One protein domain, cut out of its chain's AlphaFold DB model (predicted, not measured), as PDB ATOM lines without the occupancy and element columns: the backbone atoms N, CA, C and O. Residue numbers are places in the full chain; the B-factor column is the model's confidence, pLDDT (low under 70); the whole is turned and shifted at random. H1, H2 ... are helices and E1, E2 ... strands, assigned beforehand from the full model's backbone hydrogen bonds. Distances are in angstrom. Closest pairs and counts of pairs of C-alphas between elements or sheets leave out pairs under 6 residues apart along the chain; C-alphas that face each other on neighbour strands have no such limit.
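What this domain is: This is residues 679 to 797 of the 908 residues of the protein "Group 1 glycosyl transferase" of Parcubacteria group bacterium Athens0416_74 (UniProt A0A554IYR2). Three long helices, H1, H3 and H4, lie side by side in an up-and-down bundle that makes the long axis, with a small head at one end. The head holds the two-strand sheet of E1 and E3 at the ends of H3 and H4, with the short helix H2 and the short strand E2 farther out to either side of it. The printed part has 119 residues with four named helices and three named strands, in the order H1 H2 E1 E2 E3 H3 H4; the sheet is antiparallel, and the class is mostly helix. The whole is only just compact, close to loose, with a radius of gyration of the C-alphas of 16.3 A, and elongated, spanning 50 by 31 by 28 A.

Where its parts are: Start at E1, residues 728 to 731, where C-alpha 728 is at (-56.879, 16.386, 4.009). Its partner E3, residues 740 to 743, measures 10.5 A, and E2 is residues 735 to 737. H3 follows E3 directly, residues 744 to 763, 28.3 A long. H4, residues 768 to 791, is the longest helix at 34.5 A; find its end at C-alpha 791, (-53.582, 29.872, 13.241). H1, residues 680 to 700, runs 30.3 A from C-alpha 680 at (-19.169, 19.624, 14.416), and H2, residues 713 to 722, measures 14.9 A.

How they stand to each other: In the sheet, E1 and E3 are antiparallel; look for N 729 and O 742 at 2.8 A and N 740 and O 731 at 3.1 A, within hydrogen-bond range. E2 pairs with no named strand and runs on into E3 at 84 degrees across a break of 2 residues. From the sheet outward, the closest C-alphas of E3 and H4 are those of Phe 740 and Leu 790, 5.8 A apart. H3 and H4 form a helical hairpin: they touch, closest at the C-alphas of Ala 761 and Arg 768, 4.0 A, at a shallow tilt of 18 degrees, opposite ways. H1 touches H4, closest at the C-alphas of Gly 690 and Ala 774, 3.7 A, and runs the same way at a shallow tilt of 34 degrees, only just short of steep. H1 touches H3 with residues 693 to 700 alone, at a shallow tilt of 22 degrees, opposite ways; the closest C-alphas are those of Leu 697 and Met 746, 5.7 A. H2 touches no helix. Every O i to N i+4 pair is within hydrogen-bond range in H1, H3 and H4, and 5 of 6 are in H2.

The domain as a whole: The two C-alphas farthest apart, those of Ser 679 and Pro 712, are 51.7 A apart. The printed part has no cut. The link from H1 to H2, residues 701 to 712, is long; the other links are tight. Mean pLDDT of the printed part is 93.3, and no printed residue is under 70.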
ATOM      1  N   SER A 679     -20.170  16.450  18.042       91.88
ATOM      2  CA  SER A 679     -19.084  17.017  17.246       91.88
ATOM      3  C   SER A 679     -19.630  17.938  16.151       91.88
ATOM      4  O   SER A 679     -20.783  17.829  15.733       91.88
ATOM      5  N   ARG A 680     -18.784  18.808  15.585       92.31
ATOM      6  CA  ARG A 680     -19.169  19.624  14.416       92.31
ATOM      7  C   ARG A 680     -19.666  18.763  13.243       92.31
ATOM      8  O   ARG A 680     -20.566  19.181  12.524       92.31
ATOM      9  N   LYS A 681     -19.096  17.565  13.061       93.25
ATOM     10  CA  LYS A 681     -19.532  16.616  12.025       93.25
ATOM     11  C   LYS A 681     -20.953  16.114  12.286       93.25
ATOM     12  O   LYS A 681     -21.730  16.048  11.340       93.25
ATOM     13  N   ASP A 682     -21.293  15.827  13.545       93.31
ATOM     14  CA  ASP A 682     -22.643  15.389  13.921       93.31
ATOM     15  C   ASP A 682     -23.696  16.441  13.568       93.31
ATOM     16  O   ASP A 682     -24.730  16.118  12.987       93.31
ATOM     17  N   TRP A 683     -23.397  17.709  13.862       93.06
ATOM     18  CA  TRP A 683     -24.267  18.833  13.526       93.06
ATOM     19  C   TRP A 683     -24.460  19.002  12.024       93.06
ATOM     20  O   TRP A 683     -25.591  19.151  11.575       93.06
ATOM     21  N   VAL A 684     -23.382  18.951  11.238       95.50
ATOM     22  CA  VAL A 684     -23.475  19.110   9.778       95.50
ATOM     23  C   VAL A 684     -24.295  17.982   9.159       95.50
ATOM     24  O   VAL A 684     -25.230  18.254   8.413       95.50
ATOM     25  N   ILE A 685     -23.992  16.724   9.491       95.69
ATOM     26  CA  ILE A 685     -24.714  15.570   8.938       95.69
ATOM     27  C   ILE A 685     -26.181  15.603   9.375       95.69
ATOM     28  O   ILE A 685     -27.071  15.451   8.542       95.69
ATOM     29  N   GLY A 686     -26.433  15.829  10.667       95.81
ATOM     30  CA  GLY A 686     -27.784  15.884  11.210       95.81
ATOM     31  C   GLY A 686     -28.629  16.993  10.588       95.81
ATOM     32  O   GLY A 686     -29.753  16.734  10.173       95.81
ATOM     33  N   MET A 687     -28.088  18.207  10.453       96.06
ATOM     34  CA  MET A 687     -28.809  19.326   9.837       96.06
ATOM     35  C   MET A 687     -29.032  19.133   8.336       96.06
ATOM     36  O   MET A 687     -30.088  19.511   7.842       96.06
ATOM     37  N   LEU A 688     -28.088  18.526   7.605       97.56
ATOM     38  CA  LEU A 688     -28.272  18.225   6.180       97.56
ATOM     39  C   LEU A 688     -29.381  17.190   5.967       97.56
ATOM     40  O   LEU A 688     -30.313  17.440   5.206       97.56
ATOM     41  N   LEU A 689     -29.317  16.052   6.664       97.06
ATOM     42  CA  LEU A 689     -30.341  15.007   6.561       97.06
ATOM     43  C   LEU A 689     -31.701  15.501   7.058       97.06
ATOM     44  O   LEU A 689     -32.720  15.271   6.410       97.06
ATOM     45  N   GLY A 690     -31.705  16.220   8.179       96.44
ATOM     46  CA  GLY A 690     -32.900  16.844   8.728       96.44
ATOM     47  C   GLY A 690     -33.503  17.878   7.782       96.44
ATOM     48  O   GLY A 690     -34.713  17.895   7.606       96.44
ATOM     49  N   GLY A 691     -32.672  18.691   7.126       97.31
ATOM     50  CA  GLY A 691     -33.096  19.682   6.138       97.31
ATOM     51  C   GLY A 691     -33.706  19.057   4.884       97.31
ATOM     52  O   GLY A 691     -34.738  19.532   4.415       97.31
ATOM     53  N   ILE A 692     -33.129  17.961   4.377       97.81
ATOM     54  CA  ILE A 692     -33.712  17.188   3.265       97.81
ATOM     55  C   ILE A 692     -35.083  16.641   3.672       97.81
ATOM     56  O   ILE A 692     -36.061  16.842   2.955       97.81
ATOM     57  N   GLY A 693     -35.167  16.000   4.840       97.12
ATOM     58  CA  GLY A 693     -36.418  15.448   5.352       97.12
ATOM     59  C   GLY A 693     -37.497  16.511   5.577       97.12
ATOM     60  O   GLY A 693     -38.633  16.356   5.139       97.12
ATOM     61  N   ALA A 694     -37.122  17.631   6.192       96.62
ATOM     62  CA  ALA A 694     -37.991  18.779   6.410       96.62
ATOM     63  C   ALA A 694     -38.497  19.390   5.093       96.62
ATOM     64  O   ALA A 694     -39.681  19.696   4.974       96.62
ATOM     65  N   SER A 695     -37.624  19.520   4.089       97.25
ATOM     66  CA  SER A 695     -37.997  20.036   2.764       97.25
ATOM     67  C   SER A 695     -38.966  19.094   2.049       97.25
ATOM     68  O   SER A 695     -39.922  19.558   1.435       97.25
ATOM     69  N   ALA A 696     -38.759  17.779   2.167       96.50
ATOM     70  CA  ALA A 696     -39.673  16.782   1.621       96.50
ATOM     71  C   ALA A 696     -41.057  16.852   2.286       96.50
ATOM     72  O   ALA A 696     -42.064  16.845   1.583       96.50
ATOM     73  N   LEU A 697     -41.119  16.985   3.620       95.38
ATOM     74  CA  LEU A 697     -42.394  17.170   4.325       95.38
ATOM     75  C   LEU A 697     -43.113  18.443   3.894       95.38
ATOM     76  O   LEU A 697     -44.323  18.415   3.700       95.38
ATOM     77  N   LEU A 698     -42.386  19.547   3.729       95.44
ATOM     78  CA  LEU A 698     -42.980  20.796   3.273       95.44
ATOM     79  C   LEU A 698     -43.526  20.659   1.844       95.44
ATOM     80  O   LEU A 698     -44.674  21.017   1.603       95.44
ATOM     81  N   ALA A 699     -42.744  20.079   0.929       95.81
ATOM     82  CA  ALA A 699     -43.119  19.899  -0.474       95.81
ATOM     83  C   ALA A 699     -44.399  19.067  -0.656       95.81
ATOM     84  O   ALA A 699     -45.213  19.383  -1.520       95.81
ATOM     85  N   VAL A 700     -44.601  18.044   0.181       95.50
ATOM     86  CA  VAL A 700     -45.800  17.191   0.151       95.50
ATOM     87  C   VAL A 700     -47.092  17.994   0.293       95.50
ATOM     88  O   VAL A 700     -48.079  17.643  -0.342       95.50
ATOM     89  N   ASN A 701     -47.097  19.084   1.064       93.75
ATOM     90  CA  ASN A 701     -48.310  19.876   1.289       93.75
ATOM     91  C   ASN A 701     -48.800  20.620   0.034       93.75
ATOM     92  O   ASN A 701     -49.947  21.045   0.002       93.75
ATOM     93  N   PHE A 702     -47.968  20.748  -1.005       90.50
ATOM     94  CA  PHE A 702     -48.331  21.412  -2.263       90.50
ATOM     95  C   PHE A 702     -48.803  20.441  -3.356       90.50
ATOM     96  O   PHE A 702     -49.089  20.855  -4.479       90.50
ATOM     97  N   ILE A 703     -48.871  19.145  -3.051       93.06
ATOM     98  CA  ILE A 703     -49.501  18.148  -3.920       93.06
ATOM     99  C   ILE A 703     -51.029  18.326  -3.822       93.06
ATOM    100  O   ILE A 703     -51.518  18.686  -2.752       93.06
ATOM    101  N   PRO A 704     -51.816  18.096  -4.889       91.75
ATOM    102  CA  PRO A 704     -53.273  18.081  -4.783       91.75
ATOM    103  C   PRO A 704     -53.752  17.036  -3.764       91.75
ATOM    104  O   PRO A 704     -53.325  15.881  -3.820       91.75
ATOM    105  N   HIS A 705     -54.634  17.445  -2.849       93.75
ATOM    106  CA  HIS A 705     -55.240  16.567  -1.849       93.75
ATOM    107  C   HIS A 705     -56.762  16.576  -1.966       93.75
ATOM    108  O   HIS A 705     -57.368  17.632  -2.158       93.75
ATOM    109  N   ASP A 706     -57.372  15.416  -1.752       92.19
ATOM    110  CA  ASP A 706     -58.822  15.280  -1.686       92.19
ATOM    111  C   ASP A 706     -59.340  15.643  -0.287       92.19
ATOM    112  O   ASP A 706     -58.789  15.237   0.745       92.19
ATOM    113  N   VAL A 707     -60.444  16.388  -0.235       92.25
ATOM    114  CA  VAL A 707     -61.152  16.680   1.016       92.25
ATOM    115  C   VAL A 707     -62.216  15.618   1.236       92.25
ATOM    116  O   VAL A 707     -63.264  15.627   0.595       92.25
ATOM    117  N   MET A 708     -61.966  14.695   2.160       87.88
ATOM    118  CA  MET A 708     -62.951  13.671   2.493       87.88
ATOM    119  C   MET A 708     -63.950  14.177   3.542       87.88
ATOM    120  O   MET A 708     -63.599  14.909   4.474       87.88
ATOM    121  N   SER A 709     -65.199  13.733   3.426       86.94
ATOM    122  CA  SER A 709     -66.249  14.002   4.408       86.94
ATOM    123  C   SER A 709     -65.982  13.291   5.738       86.94
ATOM    124  O   SER A 709     -65.351  12.233   5.788       86.94
ATOM    125  N   LEU A 710     -66.467  13.844   6.858       81.25
ATOM    126  CA  LEU A 710     -66.290  13.204   8.176       81.25
ATOM    127  C   LEU A 710     -67.050  11.867   8.286       81.25
ATOM    128  O   LEU A 710     -66.618  10.955   9.000       81.25
ATOM    129  N   TYR A 711     -68.182  11.754   7.587       83.00
ATOM    130  CA  TYR A 711     -69.031  10.568   7.571       83.00
ATOM    131  C   TYR A 711     -69.229  10.036   6.143       83.00
ATOM    132  O   TYR A 711     -69.500  10.833   5.246       83.00
ATOM    133  N   PRO A 712     -69.175   8.702   5.949       85.19
ATOM    134  CA  PRO A 712     -68.923   7.681   6.970       85.19
ATOM    135  C   PRO A 712     -67.435   7.591   7.364       85.19
ATOM    136  O   PRO A 712     -66.550   7.580   6.514       85.19
ATOM    137  N   LYS A 713     -67.143   7.429   8.665       81.19
ATOM    138  CA  LYS A 713     -65.761   7.305   9.185       81.19
ATOM    139  C   LYS A 713     -64.977   6.129   8.578       81.19
ATOM    140  O   LYS A 713     -63.750   6.131   8.583       81.19
ATOM    141  N   THR A 714     -65.667   5.117   8.056       82.88
ATOM    142  CA  THR A 714     -65.059   3.967   7.373       82.88
ATOM    143  C   THR A 714     -64.378   4.347   6.059       82.88
ATOM    144  O   THR A 714     -63.405   3.693   5.690       82.88
ATOM    145  N   ALA A 715     -64.821   5.417   5.386       84.38
ATOM    146  CA  ALA A 715     -64.193   5.900   4.159       84.38
ATOM    147  C   ALA A 715     -62.729   6.289   4.415       84.38
ATOM    148  O   ALA A 715     -61.842   5.811   3.709       84.38
ATOM    149  N   TRP A 716     -62.477   7.032   5.499       85.25
ATOM    150  CA  TRP A 716     -61.136   7.399   5.968       85.25
ATOM    151  C   TRP A 716     -60.246   6.186   6.210       85.25
ATOM    152  O   TRP A 716     -59.148   6.094   5.667       85.25
ATOM    153  N   LEU A 717     -60.733   5.224   6.997       85.00
ATOM    154  CA  LEU A 717     -59.980   4.006   7.302       85.00
ATOM    155  C   LEU A 717     -59.642   3.223   6.029       85.00
ATOM    156  O   LEU A 717     -58.537   2.702   5.898       85.00
ATOM    157  N   SER A 718     -60.576   3.176   5.078       88.38
ATOM    158  CA  SER A 718     -60.375   2.491   3.806       88.38
ATOM    159  C   SER A 718     -59.347   3.193   2.910       88.38
ATOM    160  O   SER A 718     -58.520   2.511   2.312       88.38
ATOM    161  N   ALA A 719     -59.344   4.531   2.862       89.00
ATOM    162  CA  ALA A 719     -58.365   5.315   2.108       89.00
ATOM    163  C   ALA A 719     -56.951   5.112   2.668       89.00
ATOM    164  O   ALA A 719     -56.027   4.754   1.938       89.00
ATOM    165  N   VAL A 720     -56.803   5.207   3.995       89.19
ATOM    166  CA  VAL A 720     -55.524   4.955   4.674       89.19
ATOM    167  C   VAL A 720     -55.018   3.535   4.403       89.19
ATOM    168  O   VAL A 720     -53.838   3.364   4.093       89.19
ATOM    169  N   ALA A 721     -55.895   2.526   4.472       90.12
ATOM    170  CA  ALA A 721     -55.535   1.126   4.245       90.12
ATOM    171  C   ALA A 721     -55.129   0.817   2.791       90.12
ATOM    172  O   ALA A 721     -54.298  -0.063   2.576       90.12
ATOM    173  N   ARG A 722     -55.688   1.530   1.802       93.62
ATOM    174  CA  ARG A 722     -55.337   1.376   0.377       93.62
ATOM    175  C   ARG A 722     -54.078   2.137  -0.041       93.62
ATOM    176  O   ARG A 722     -53.558   1.874  -1.119       93.62
ATOM    177  N   GLY A 723     -53.574   3.038   0.804       90.00
ATOM    178  CA  GLY A 723     -52.452   3.914   0.456       90.00
ATOM    179  C   GLY A 723     -52.873   5.225  -0.216       90.00
ATOM    180  O   GLY A 723     -52.008   5.966  -0.678       90.00
ATOM    181  N   ASP A 724     -54.170   5.543  -0.228       92.19
ATOM    182  CA  ASP A 724     -54.730   6.783  -0.778       92.19
ATOM    183  C   ASP A 724     -54.493   7.940   0.217       92.19
ATOM    184  O   ASP A 724     -55.410   8.426   0.877       92.19
ATOM    185  N   TRP A 725     -53.229   8.321   0.429       93.81
ATOM    186  CA  TRP A 725     -52.828   9.236   1.512       93.81
ATOM    187  C   TRP A 725     -52.883  10.724   1.145       93.81
ATOM    188  O   TRP A 725     -52.731  11.564   2.035       93.81
ATOM    189  N   ASN A 726     -53.132  11.060  -0.125       94.69
ATOM    190  CA  ASN A 726     -53.308  12.435  -0.607       94.69
ATOM    191  C   ASN A 726     -54.683  12.990  -0.194       94.69
ATOM    192  O   ASN A 726     -55.484  13.392  -1.027       94.69
ATOM    193  N   ILE A 727     -54.964  12.979   1.108       94.62
ATOM    194  CA  ILE A 727     -56.241  13.373   1.702       94.62
ATOM    195  C   ILE A 727     -56.016  14.389   2.828       94.62
ATOM    196  O   ILE A 727     -55.031  14.301   3.572       94.62
ATOM    197  N   LEU A 728     -56.929  15.352   2.969       94.25
ATOM    198  CA  LEU A 728     -56.879  16.386   4.009       94.25
ATOM    199  C   LEU A 728     -57.668  15.984   5.248       94.25
ATOM    200  O   LEU A 728     -58.896  16.041   5.263       94.25
ATOM    201  N   MET A 729     -56.963  15.619   6.316       91.81
ATOM    202  CA  MET A 729     -57.567  15.180   7.571       91.81
ATOM    203  C   MET A 729     -58.105  16.366   8.387       91.81
ATOM    204  O   MET A 729     -57.342  17.291   8.675       91.81
ATOM    205  N   PRO A 730     -59.385  16.349   8.815       91.56
ATOM    206  CA  PRO A 730     -59.956  17.428   9.610       91.56
ATOM    207  C   PRO A 730     -59.556  17.347  11.091       91.56
ATOM    208  O   PRO A 730     -59.877  16.399  11.828       91.56
ATOM    209  N   PHE A 731     -58.945  18.419  11.578       91.25
ATOM    210  CA  PHE A 731     -58.636  18.663  12.981       91.25
ATOM    211  C   PHE A 731     -59.674  19.602  13.599       91.25
ATOM    212  O   PHE A 731     -59.480  20.799  13.737       91.25
ATOM    213  N   THR A 732     -60.812  19.013  13.968       86.12
ATOM    214  CA  THR A 732     -61.869  19.614  14.802       86.12
ATOM    215  C   THR A 732     -62.070  18.793  16.083       86.12
ATOM    216  O   THR A 732     -61.805  17.583  16.069       86.12
ATOM    217  N   GLY A 733     -62.505  19.413  17.179       76.56
ATOM    218  CA  GLY A 733     -62.694  18.770  18.484       76.56
ATOM    219  C   GLY A 733     -63.929  19.296  19.216       76.56
ATOM    220  O   GLY A 733     -64.516  20.285  18.790       76.56
ATOM    221  N   GLY A 734     -64.289  18.625  20.321       76.25
ATOM    222  CA  GLY A 734     -65.412  18.986  21.210       76.25
ATOM    223  C   GLY A 734     -65.275  20.355  21.895       76.25
ATOM    224  O   GLY A 734     -66.233  20.930  22.403       76.25
ATOM    225  N   ASN A 735     -64.033  20.827  21.978       82.44
ATOM    226  CA  ASN A 735     -63.610  22.052  22.631       82.44
ATOM    227  C   ASN A 735     -62.381  22.577  21.875       82.44
ATOM    228  O   ASN A 735     -61.599  21.768  21.367       82.44
ATOM    229  N   GLY A 736     -62.203  23.892  21.810       86.44
ATOM    230  CA  GLY A 736     -61.115  24.525  21.062       86.44
ATOM    231  C   GLY A 736     -61.585  25.470  19.957       86.44
ATOM    232  O   GLY A 736     -62.785  25.569  19.693       86.44
ATOM    233  N   PRO A 737     -60.630  26.142  19.289       90.31
ATOM    234  CA  PRO A 737     -60.892  26.941  18.096       90.31
ATOM    235  C   PRO A 737     -61.611  26.162  16.986       90.31
ATOM    236  O   PRO A 737     -61.619  24.927  16.962       90.31
ATOM    237  N   LEU A 738     -62.179  26.899  16.029       91.44
ATOM    238  CA  LEU A 738     -62.733  26.317  14.806       91.44
ATOM    239  C   LEU A 738     -61.669  25.469  14.080       91.44
ATOM    240  O   LEU A 738     -60.494  25.832  14.048       91.44
ATOM    241  N   GLY A 739     -62.077  24.318  13.543       91.75
ATOM    242  CA  GLY A 739     -61.142  23.310  13.036       91.75
ATOM    243  C   GLY A 739     -60.379  23.708  11.767       91.75
ATOM    244  O   GLY A 739     -60.785  24.608  11.036       91.75
ATOM    245  N   PHE A 740     -59.304  22.970  11.480       94.94
ATOM    246  CA  PHE A 740     -58.408  23.167  10.330       94.94
ATOM    247  C   PHE A 740     -58.016  21.831   9.676       94.94
ATOM    248  O   PHE A 740     -58.239  20.761  10.254       94.94
ATOM    249  N   TYR A 741     -57.482  21.868   8.456       95.50
ATOM    250  CA  TYR A 741     -57.081  20.675   7.711       95.50
ATOM    251  C   TYR A 741     -55.570  20.461   7.779       95.50
ATOM    252  O   TYR A 741     -54.796  21.406   7.805       95.50
ATOM    253  N   VAL A 742     -55.128  19.204   7.794       95.56
ATOM    254  CA  VAL A 742     -53.711  18.866   7.598       95.56
ATOM    255  C   VAL A 742     -53.608  17.661   6.675       95.56
ATOM    256  O   VAL A 742     -54.386  16.711   6.790       95.56
ATOM    257  N   SER A 743     -52.628  17.679   5.774       95.88
ATOM    258  CA  SER A 743     -52.320  16.548   4.897       95.88
ATOM    259  C   SER A 743     -52.017  15.279   5.703       95.88
ATOM    260  O   SER A 743     -51.086  15.240   6.514       95.88
ATOM    261  N   PHE A 744     -52.773  14.205   5.455       95.31
ATOM    262  CA  PHE A 744     -52.474  12.904   6.053       95.31
ATOM    263  C   PHE A 744     -51.136  12.350   5.547       95.31
ATOM    264  O   PHE A 744     -50.388  11.764   6.330       95.31
ATOM    265  N   LEU A 745     -50.787  12.591   4.278       95.75
ATOM    266  CA  LEU A 745     -49.484  12.225   3.719       95.75
ATOM    267  C   LEU A 745     -48.334  12.921   4.463       95.75
ATOM    268  O   LEU A 745     -47.341  12.269   4.786       95.75
ATOM    269  N   MET A 746     -48.477  14.209   4.795       95.94
ATOM    270  CA  MET A 746     -47.512  14.934   5.632       95.94
ATOM    271  C   MET A 746     -47.387  14.282   7.015       95.94
ATOM    272  O   MET A 746     -46.270  14.046   7.487       95.94
ATOM    273  N   ILE A 747     -48.518  13.935   7.642       96.56
ATOM    274  CA  ILE A 747     -48.533  13.315   8.971       96.56
ATOM    275  C   ILE A 747     -47.824  11.958   8.936       96.56
ATOM    276  O   ILE A 747     -46.848  11.742   9.659       96.56
ATOM    277  N   ALA A 748     -48.282  11.055   8.070       95.75
ATOM    278  CA  ALA A 748     -47.732   9.713   7.927       95.75
ATOM    279  C   ALA A 748     -46.246   9.759   7.541       95.75
ATOM    280  O   ALA A 748     -45.421   9.097   8.175       95.75
ATOM    281  N   GLY A 749     -45.883  10.601   6.568       96.06
ATOM    282  CA  GLY A 749     -44.503  10.816   6.142       96.06
ATOM    283  C   GLY A 749     -43.607  11.301   7.282       96.06
ATOM    284  O   GLY A 749     -42.502  10.781   7.455       96.06
ATOM    285  N   GLY A 750     -44.088  12.231   8.111       96.94
ATOM    286  CA  GLY A 750     -43.346  12.746   9.263       96.94
ATOM    287  C   GLY A 750     -43.077  11.674  10.317       96.94
ATOM    288  O   GLY A 750     -41.948  11.541  10.796       96.94
ATOM    289  N   PHE A 751     -44.085  10.863  10.641       97.00
ATOM    290  CA  PHE A 751     -43.943   9.752  11.586       97.00
ATOM    291  C   PHE A 751     -43.018   8.650  11.061       97.00
ATOM    292  O   PHE A 751     -42.141   8.198  11.800       97.00
ATOM    293  N   ILE A 752     -43.162   8.247   9.794       96.88
ATOM    294  CA  ILE A 752     -42.311   7.225   9.169       96.88
ATOM    295  C   ILE A 752     -40.856   7.699   9.135       96.88
ATOM    296  O   ILE A 752     -39.962   6.981   9.583       96.88
ATOM    297  N   MET A 753     -40.609   8.922   8.666       97.19
ATOM    298  CA  MET A 753     -39.261   9.477   8.550       97.19
ATOM    299  C   MET A 753     -38.573   9.591   9.913       97.19
ATOM    300  O   MET A 753     -37.447   9.121  10.083       97.19
ATOM    301  N   CYS A 754     -39.256  10.150  10.915       97.81
ATOM    302  CA  CYS A 754     -38.723  10.227  12.274       97.81
ATOM    303  C   CYS A 754     -38.546   8.840  12.909       97.81
ATOM    304  O   CYS A 754     -37.567   8.625  13.622       97.81
ATOM    305  N   GLY A 755     -39.434   7.883  12.621       97.69
ATOM    306  CA  GLY A 755     -39.304   6.491  13.049       97.69
ATOM    307  C   GLY A 755     -38.052   5.819  12.480       97.69
ATOM    308  O   GLY A 755     -37.300   5.197  13.230       97.69
ATOM    309  N   ILE A 756     -37.767   6.015  11.188       97.31
ATOM    310  CA  ILE A 756     -36.541   5.528  10.535       97.31
ATOM    311  C   ILE A 756     -35.304   6.165  11.178       97.31
ATOM    312  O   ILE A 756     -34.370   5.452  11.547       97.31
ATOM    313  N   LEU A 757     -35.301   7.488  11.377       97.00
ATOM    314  CA  LEU A 757     -34.189   8.193  12.027       97.00
ATOM    315  C   LEU A 757     -33.957   7.694  13.462       97.00
ATOM    316  O   LEU A 757     -32.813   7.453  13.855       97.00
ATOM    317  N   ALA A 758     -35.025   7.481  14.235       96.56
ATOM    318  CA  ALA A 758     -34.938   6.916  15.578       96.56
ATOM    319  C   ALA A 758     -34.388   5.481  15.551       96.56
ATOM    320  O   ALA A 758     -33.478   5.157  16.314       96.56
ATOM    321  N   LEU A 759     -34.865   4.631  14.639       96.62
ATOM    322  CA  LEU A 759     -34.366   3.265  14.479       96.62
ATOM    323  C   LEU A 759     -32.872   3.247  14.129       96.62
ATOM    324  O   LEU A 759     -32.092   2.542  14.771       96.62
ATOM    325  N   MET A 760     -32.444   4.085  13.185       95.69
ATOM    326  CA  MET A 760     -31.030   4.248  12.843       95.69
ATOM    327  C   MET A 760     -30.199   4.723  14.042       95.69
ATOM    328  O   MET A 760     -29.082   4.241  14.250       95.69
ATOM    329  N   ALA A 761     -30.740   5.630  14.862       94.56
ATOM    330  CA  ALA A 761     -30.084   6.116  16.074       94.56
ATOM    331  C   ALA A 761     -29.954   5.034  17.166       94.56
ATOM    332  O   ALA A 761     -28.986   5.042  17.942       94.56
ATOM    333  N   MET A 762     -30.915   4.107  17.239       94.00
ATOM    334  CA  MET A 762     -30.878   2.959  18.147       94.00
ATOM    335  C   MET A 762     -29.839   1.928  17.695       94.00
ATOM    336  O   MET A 762     -29.006   1.522  18.506       94.00
ATOM    337  N   ILE A 763     -29.837   1.572  16.406       94.00
ATOM    338  CA  ILE A 763     -28.957   0.541  15.831       94.00
ATOM    339  C   ILE A 763     -27.494   1.004  15.790       94.00
ATOM    340  O   ILE A 763     -26.590   0.240  16.127       94.00
ATOM    341  N   SER A 764     -27.229   2.255  15.395       90.81
ATOM    342  CA  SER A 764     -25.865   2.752  15.202       90.81
ATOM    343  C   SER A 764     -25.465   3.789  16.245       90.81
ATOM    344  O   SER A 764     -25.784   4.975  16.139       90.81
ATOM    345  N   ALA A 765     -24.655   3.372  17.223       87.25
ATOM    346  CA  ALA A 765     -24.075   4.289  18.207       87.25
ATOM    347  C   ALA A 765     -23.214   5.392  17.557       87.25
ATOM    348  O   ALA A 765     -23.173   6.511  18.068       87.25
ATOM    349  N   ARG A 766     -22.579   5.100  16.410       89.44
ATOM    350  CA  ARG A 766     -21.740   6.046  15.656       89.44
ATOM    351  C   ARG A 766     -22.536   7.233  15.112       89.44
ATOM    352  O   ARG A 766     -22.041   8.350  15.167       89.44
ATOM    353  N   PHE A 767     -23.736   6.998  14.583       90.12
ATOM    354  CA  PHE A 767     -24.553   8.041  13.946       90.12
ATOM    355  C   PHE A 767     -25.678   8.570  14.835       90.12
ATOM    356  O   PHE A 767     -26.370   9.509  14.444       90.12
ATOM    357  N   ARG A 768     -25.846   8.019  16.042       93.62
ATOM    358  CA  ARG A 768     -26.929   8.357  16.975       93.62
ATOM    359  C   ARG A 768     -27.166   9.858  17.121       93.62
ATOM    360  O   ARG A 768     -28.294  10.306  16.974       93.62
ATOM    361  N   ARG A 769     -26.114  10.645  17.371       94.38
ATOM    362  CA  ARG A 769     -26.235  12.103  17.559       94.38
ATOM    363  C   ARG A 769     -26.721  12.804  16.290       94.38
ATOM    364  O   ARG A 769     -27.663  13.583  16.358       94.38
ATOM    365  N   SER A 770     -26.132  12.465  15.142       95.75
ATOM    366  CA  SER A 770     -26.536  12.998  13.834       95.75
ATOM    367  C   SER A 770     -28.009  12.695  13.527       95.75
ATOM    368  O   SER A 770     -28.753  13.589  13.137       95.75
ATOM    369  N   MET A 771     -28.451  11.452  13.751       96.75
ATOM    370  CA  MET A 771     -29.836  11.035  13.496       96.75
ATOM    371  C   MET A 771     -30.840  11.745  14.410       96.75
ATOM    372  O   MET A 771     -31.910  12.138  13.955       96.75
ATOM    373  N   LEU A 772     -30.497  11.955  15.684       95.12
ATOM    374  CA  LEU A 772     -31.363  12.679  16.618       95.12
ATOM    375  C   LEU A 772     -31.453  14.174  16.291       95.12
ATOM    376  O   LEU A 772     -32.533  14.748  16.400       95.12
ATOM    377  N   ILE A 773     -30.360  14.796  15.834       95.38
ATOM    378  CA  ILE A 773     -30.382  16.177  15.321       95.38
ATOM    379  C   ILE A 773     -31.295  16.269  14.088       95.38
ATOM    380  O   ILE A 773     -32.139  17.161  14.024       95.38
ATOM    381  N   ALA A 774     -31.185  15.320  13.150       96.94
ATOM    382  CA  ALA A 774     -32.059  15.257  11.977       96.94
ATOM    383  C   ALA A 774     -33.538  15.093  12.368       96.94
ATOM    384  O   ALA A 774     -34.396  15.805  11.853       96.94
ATOM    385  N   LEU A 775     -33.832  14.207  13.324       96.94
ATOM    386  CA  LEU A 775     -35.183  13.951  13.831       96.94
ATOM    387  C   LEU A 775     -35.815  15.212  14.436       96.94
ATOM    388  O   LEU A 775     -36.990  15.490  14.184       96.94
ATOM    389  N   ILE A 776     -35.043  15.996  15.199       95.00
ATOM    390  CA  ILE A 776     -35.505  17.282  15.742       95.00
ATOM    391  C   ILE A 776     -35.811  18.256  14.605       95.00
ATOM    392  O   ILE A 776     -36.883  18.852  14.608       95.00
ATOM    393  N   ALA A 777     -34.909  18.403  13.630       94.62
ATOM    394  CA  ALA A 777     -35.096  19.332  12.513       94.62
ATOM    395  C   ALA A 777     -36.372  19.023  11.706       94.62
ATOM    396  O   ALA A 777     -37.168  19.926  11.448       94.62
ATOM    397  N   VAL A 778     -36.617  17.745  11.394       97.12
ATOM    398  CA  VAL A 778     -37.854  17.284  10.736       97.12
ATOM    399  C   VAL A 778     -39.080  17.591  11.601       97.12
ATOM    400  O   VAL A 778     -40.080  18.116  11.115       97.12
ATOM    401  N   SER A 779     -38.994  17.323  12.905       95.94
ATOM    402  CA  SER A 779     -40.111  17.540  13.830       95.94
ATOM    403  C   SER A 779     -40.435  19.017  14.063       95.94
ATOM    404  O   SER A 779     -41.590  19.344  14.318       95.94
ATOM    405  N   VAL A 780     -39.460  19.925  13.963       95.12
ATOM    406  CA  VAL A 780     -39.718  21.374  14.023       95.12
ATOM    407  C   VAL A 780     -40.593  21.807  12.849       95.12
ATOM    408  O   VAL A 780     -41.582  22.498  13.069       95.12
ATOM    409  N   VAL A 781     -40.292  21.352  11.629       96.38
ATOM    410  CA  VAL A 781     -41.109  21.677  10.445       96.38
ATOM    411  C   VAL A 781     -42.483  21.018  10.509       96.38
ATOM    412  O   VAL A 781     -43.475  21.673  10.213       96.38
ATOM    413  N   PHE A 782     -42.563  19.772  10.986       97.69
ATOM    414  CA  PHE A 782     -43.842  19.112  11.256       97.69
ATOM    415  C   PHE A 782     -44.746  19.970  12.156       97.69
ATOM    416  O   PHE A 782     -45.891  20.239  11.806       97.69
ATOM    417  N   ASN A 783     -44.225  20.444  13.295       97.69
ATOM    418  CA  ASN A 783     -44.998  21.300  14.197       97.69
ATOM    419  C   ASN A 783     -45.325  22.656  13.564       97.69
ATOM    420  O   ASN A 783     -46.429  23.153  13.760       97.69
ATOM    421  N   ALA A 784     -44.390  23.246  12.813       97.31
ATOM    422  CA  ALA A 784     -44.601  24.532  12.161       97.31
ATOM    423  C   ALA A 784     -45.783  24.489  11.187       97.31
ATOM    424  O   ALA A 784     -46.592  25.403  11.217       97.31
ATOM    425  N   ILE A 785     -45.932  23.417  10.402       97.44
ATOM    426  CA  ILE A 785     -47.068  23.248   9.481       97.44
ATOM    427  C   ILE A 785     -48.391  23.099  10.251       97.44
ATOM    428  O   ILE A 785     -49.379  23.722   9.889       97.44
ATOM    429  N   PHE A 786     -48.421  22.330  11.347       97.25
ATOM    430  CA  PHE A 786     -49.626  22.236  12.186       97.25
ATOM    431  C   PHE A 786     -50.022  23.585  12.800       97.25
ATOM    432  O   PHE A 786     -51.203  23.905  12.868       97.25
ATOM    433  N   ILE A 787     -49.042  24.352  13.287       97.50
ATOM    434  CA  ILE A 787     -49.275  25.686  13.853       97.50
ATOM    435  C   ILE A 787     -49.733  26.650  12.755       97.50
ATOM    436  O   ILE A 787     -50.616  27.467  13.002       97.50
ATOM    437  N   GLU A 788     -49.144  26.539  11.563       97.00
ATOM    438  CA  GLU A 788     -49.496  27.348  10.401       97.00
ATOM    439  C   GLU A 788     -50.975  27.162  10.041       97.00
ATOM    440  O   GLU A 788     -51.734  28.130  10.041       97.00
ATOM    441  N   GLU A 789     -51.410  25.914   9.885       96.75
ATOM    442  CA  GLU A 789     -52.793  25.596   9.536       96.75
ATOM    443  C   GLU A 789     -53.793  25.911  10.661       96.75
ATOM    444  O   GLU A 789     -54.906  26.353  10.389       96.75
ATOM    445  N   LEU A 790     -53.399  25.741  11.930       95.50
ATOM    446  CA  LEU A 790     -54.240  26.085  13.085       95.50
ATOM    447  C   LEU A 790     -54.520  27.592  13.183       95.50
ATOM    448  O   LEU A 790     -55.633  27.988  13.524       95.50
ATOM    449  N   ILE A 791     -53.498  28.428  12.981       95.88
ATOM    450  CA  ILE A 791     -53.582  29.872  13.241       95.88
ATOM    451  C   ILE A 791     -53.983  30.642  11.982       95.88
ATOM    452  O   ILE A 791     -54.833  31.529  12.051       95.88
ATOM    453  N   TRP A 792     -53.362  30.329  10.844       95.94
ATOM    454  CA  TRP A 792     -53.529  31.089   9.605       95.94
ATOM    455  C   TRP A 792     -54.310  30.313   8.547       95.94
ATOM    456  O   TRP A 792     -55.158  30.922   7.894       95.94
ATOM    457  N   GLY A 793     -54.082  29.004   8.403       95.50
ATOM    458  CA  GLY A 793     -54.717  28.198   7.353       95.50
ATOM    459  C   GLY A 793     -54.264  28.613   5.952       95.50
ATOM    460  O   GLY A 793     -55.087  28.727   5.045       95.50
ATOM    461  N   GLY A 794     -52.988  28.963   5.787       94.81
ATOM    462  CA  GLY A 794     -52.439  29.497   4.545       94.81
ATOM    463  C   GLY A 794     -52.109  28.436   3.499       94.81
ATOM    464  O   GLY A 794     -51.962  28.793   2.329       94.81
ATOM    465  N   ILE A 795     -52.007  27.158   3.878       94.88
ATOM    466  CA  ILE A 795     -51.746  26.054   2.950       94.88
ATOM    467  C   ILE A 795     -53.066  25.484   2.424       94.88
ATOM    468  O   ILE A 795     -53.272  25.477   1.210       94.88
ATOM    469  N   ASN A 796     -53.965  25.021   3.302       95.25
ATOM    470  CA  ASN A 796     -55.208  24.364   2.868       95.25
ATOM    471  C   ASN A 796     -56.438  25.272   2.943       95.25
ATOM    472  O   ASN A 796     -57.439  24.976   2.292       95.25
ATOM    473  N   GLY A 797     -56.390  26.376   3.687       95.50
ATOM    474  CA  GLY A 797     -57.517  27.291   3.853       95.50
ATOM    475  C   GLY A 797     -57.900  27.548   5.307       95.50
ATOM    476  O   GLY A 797     -57.663  26.734   6.197       95.50
TER     477      GLY A 797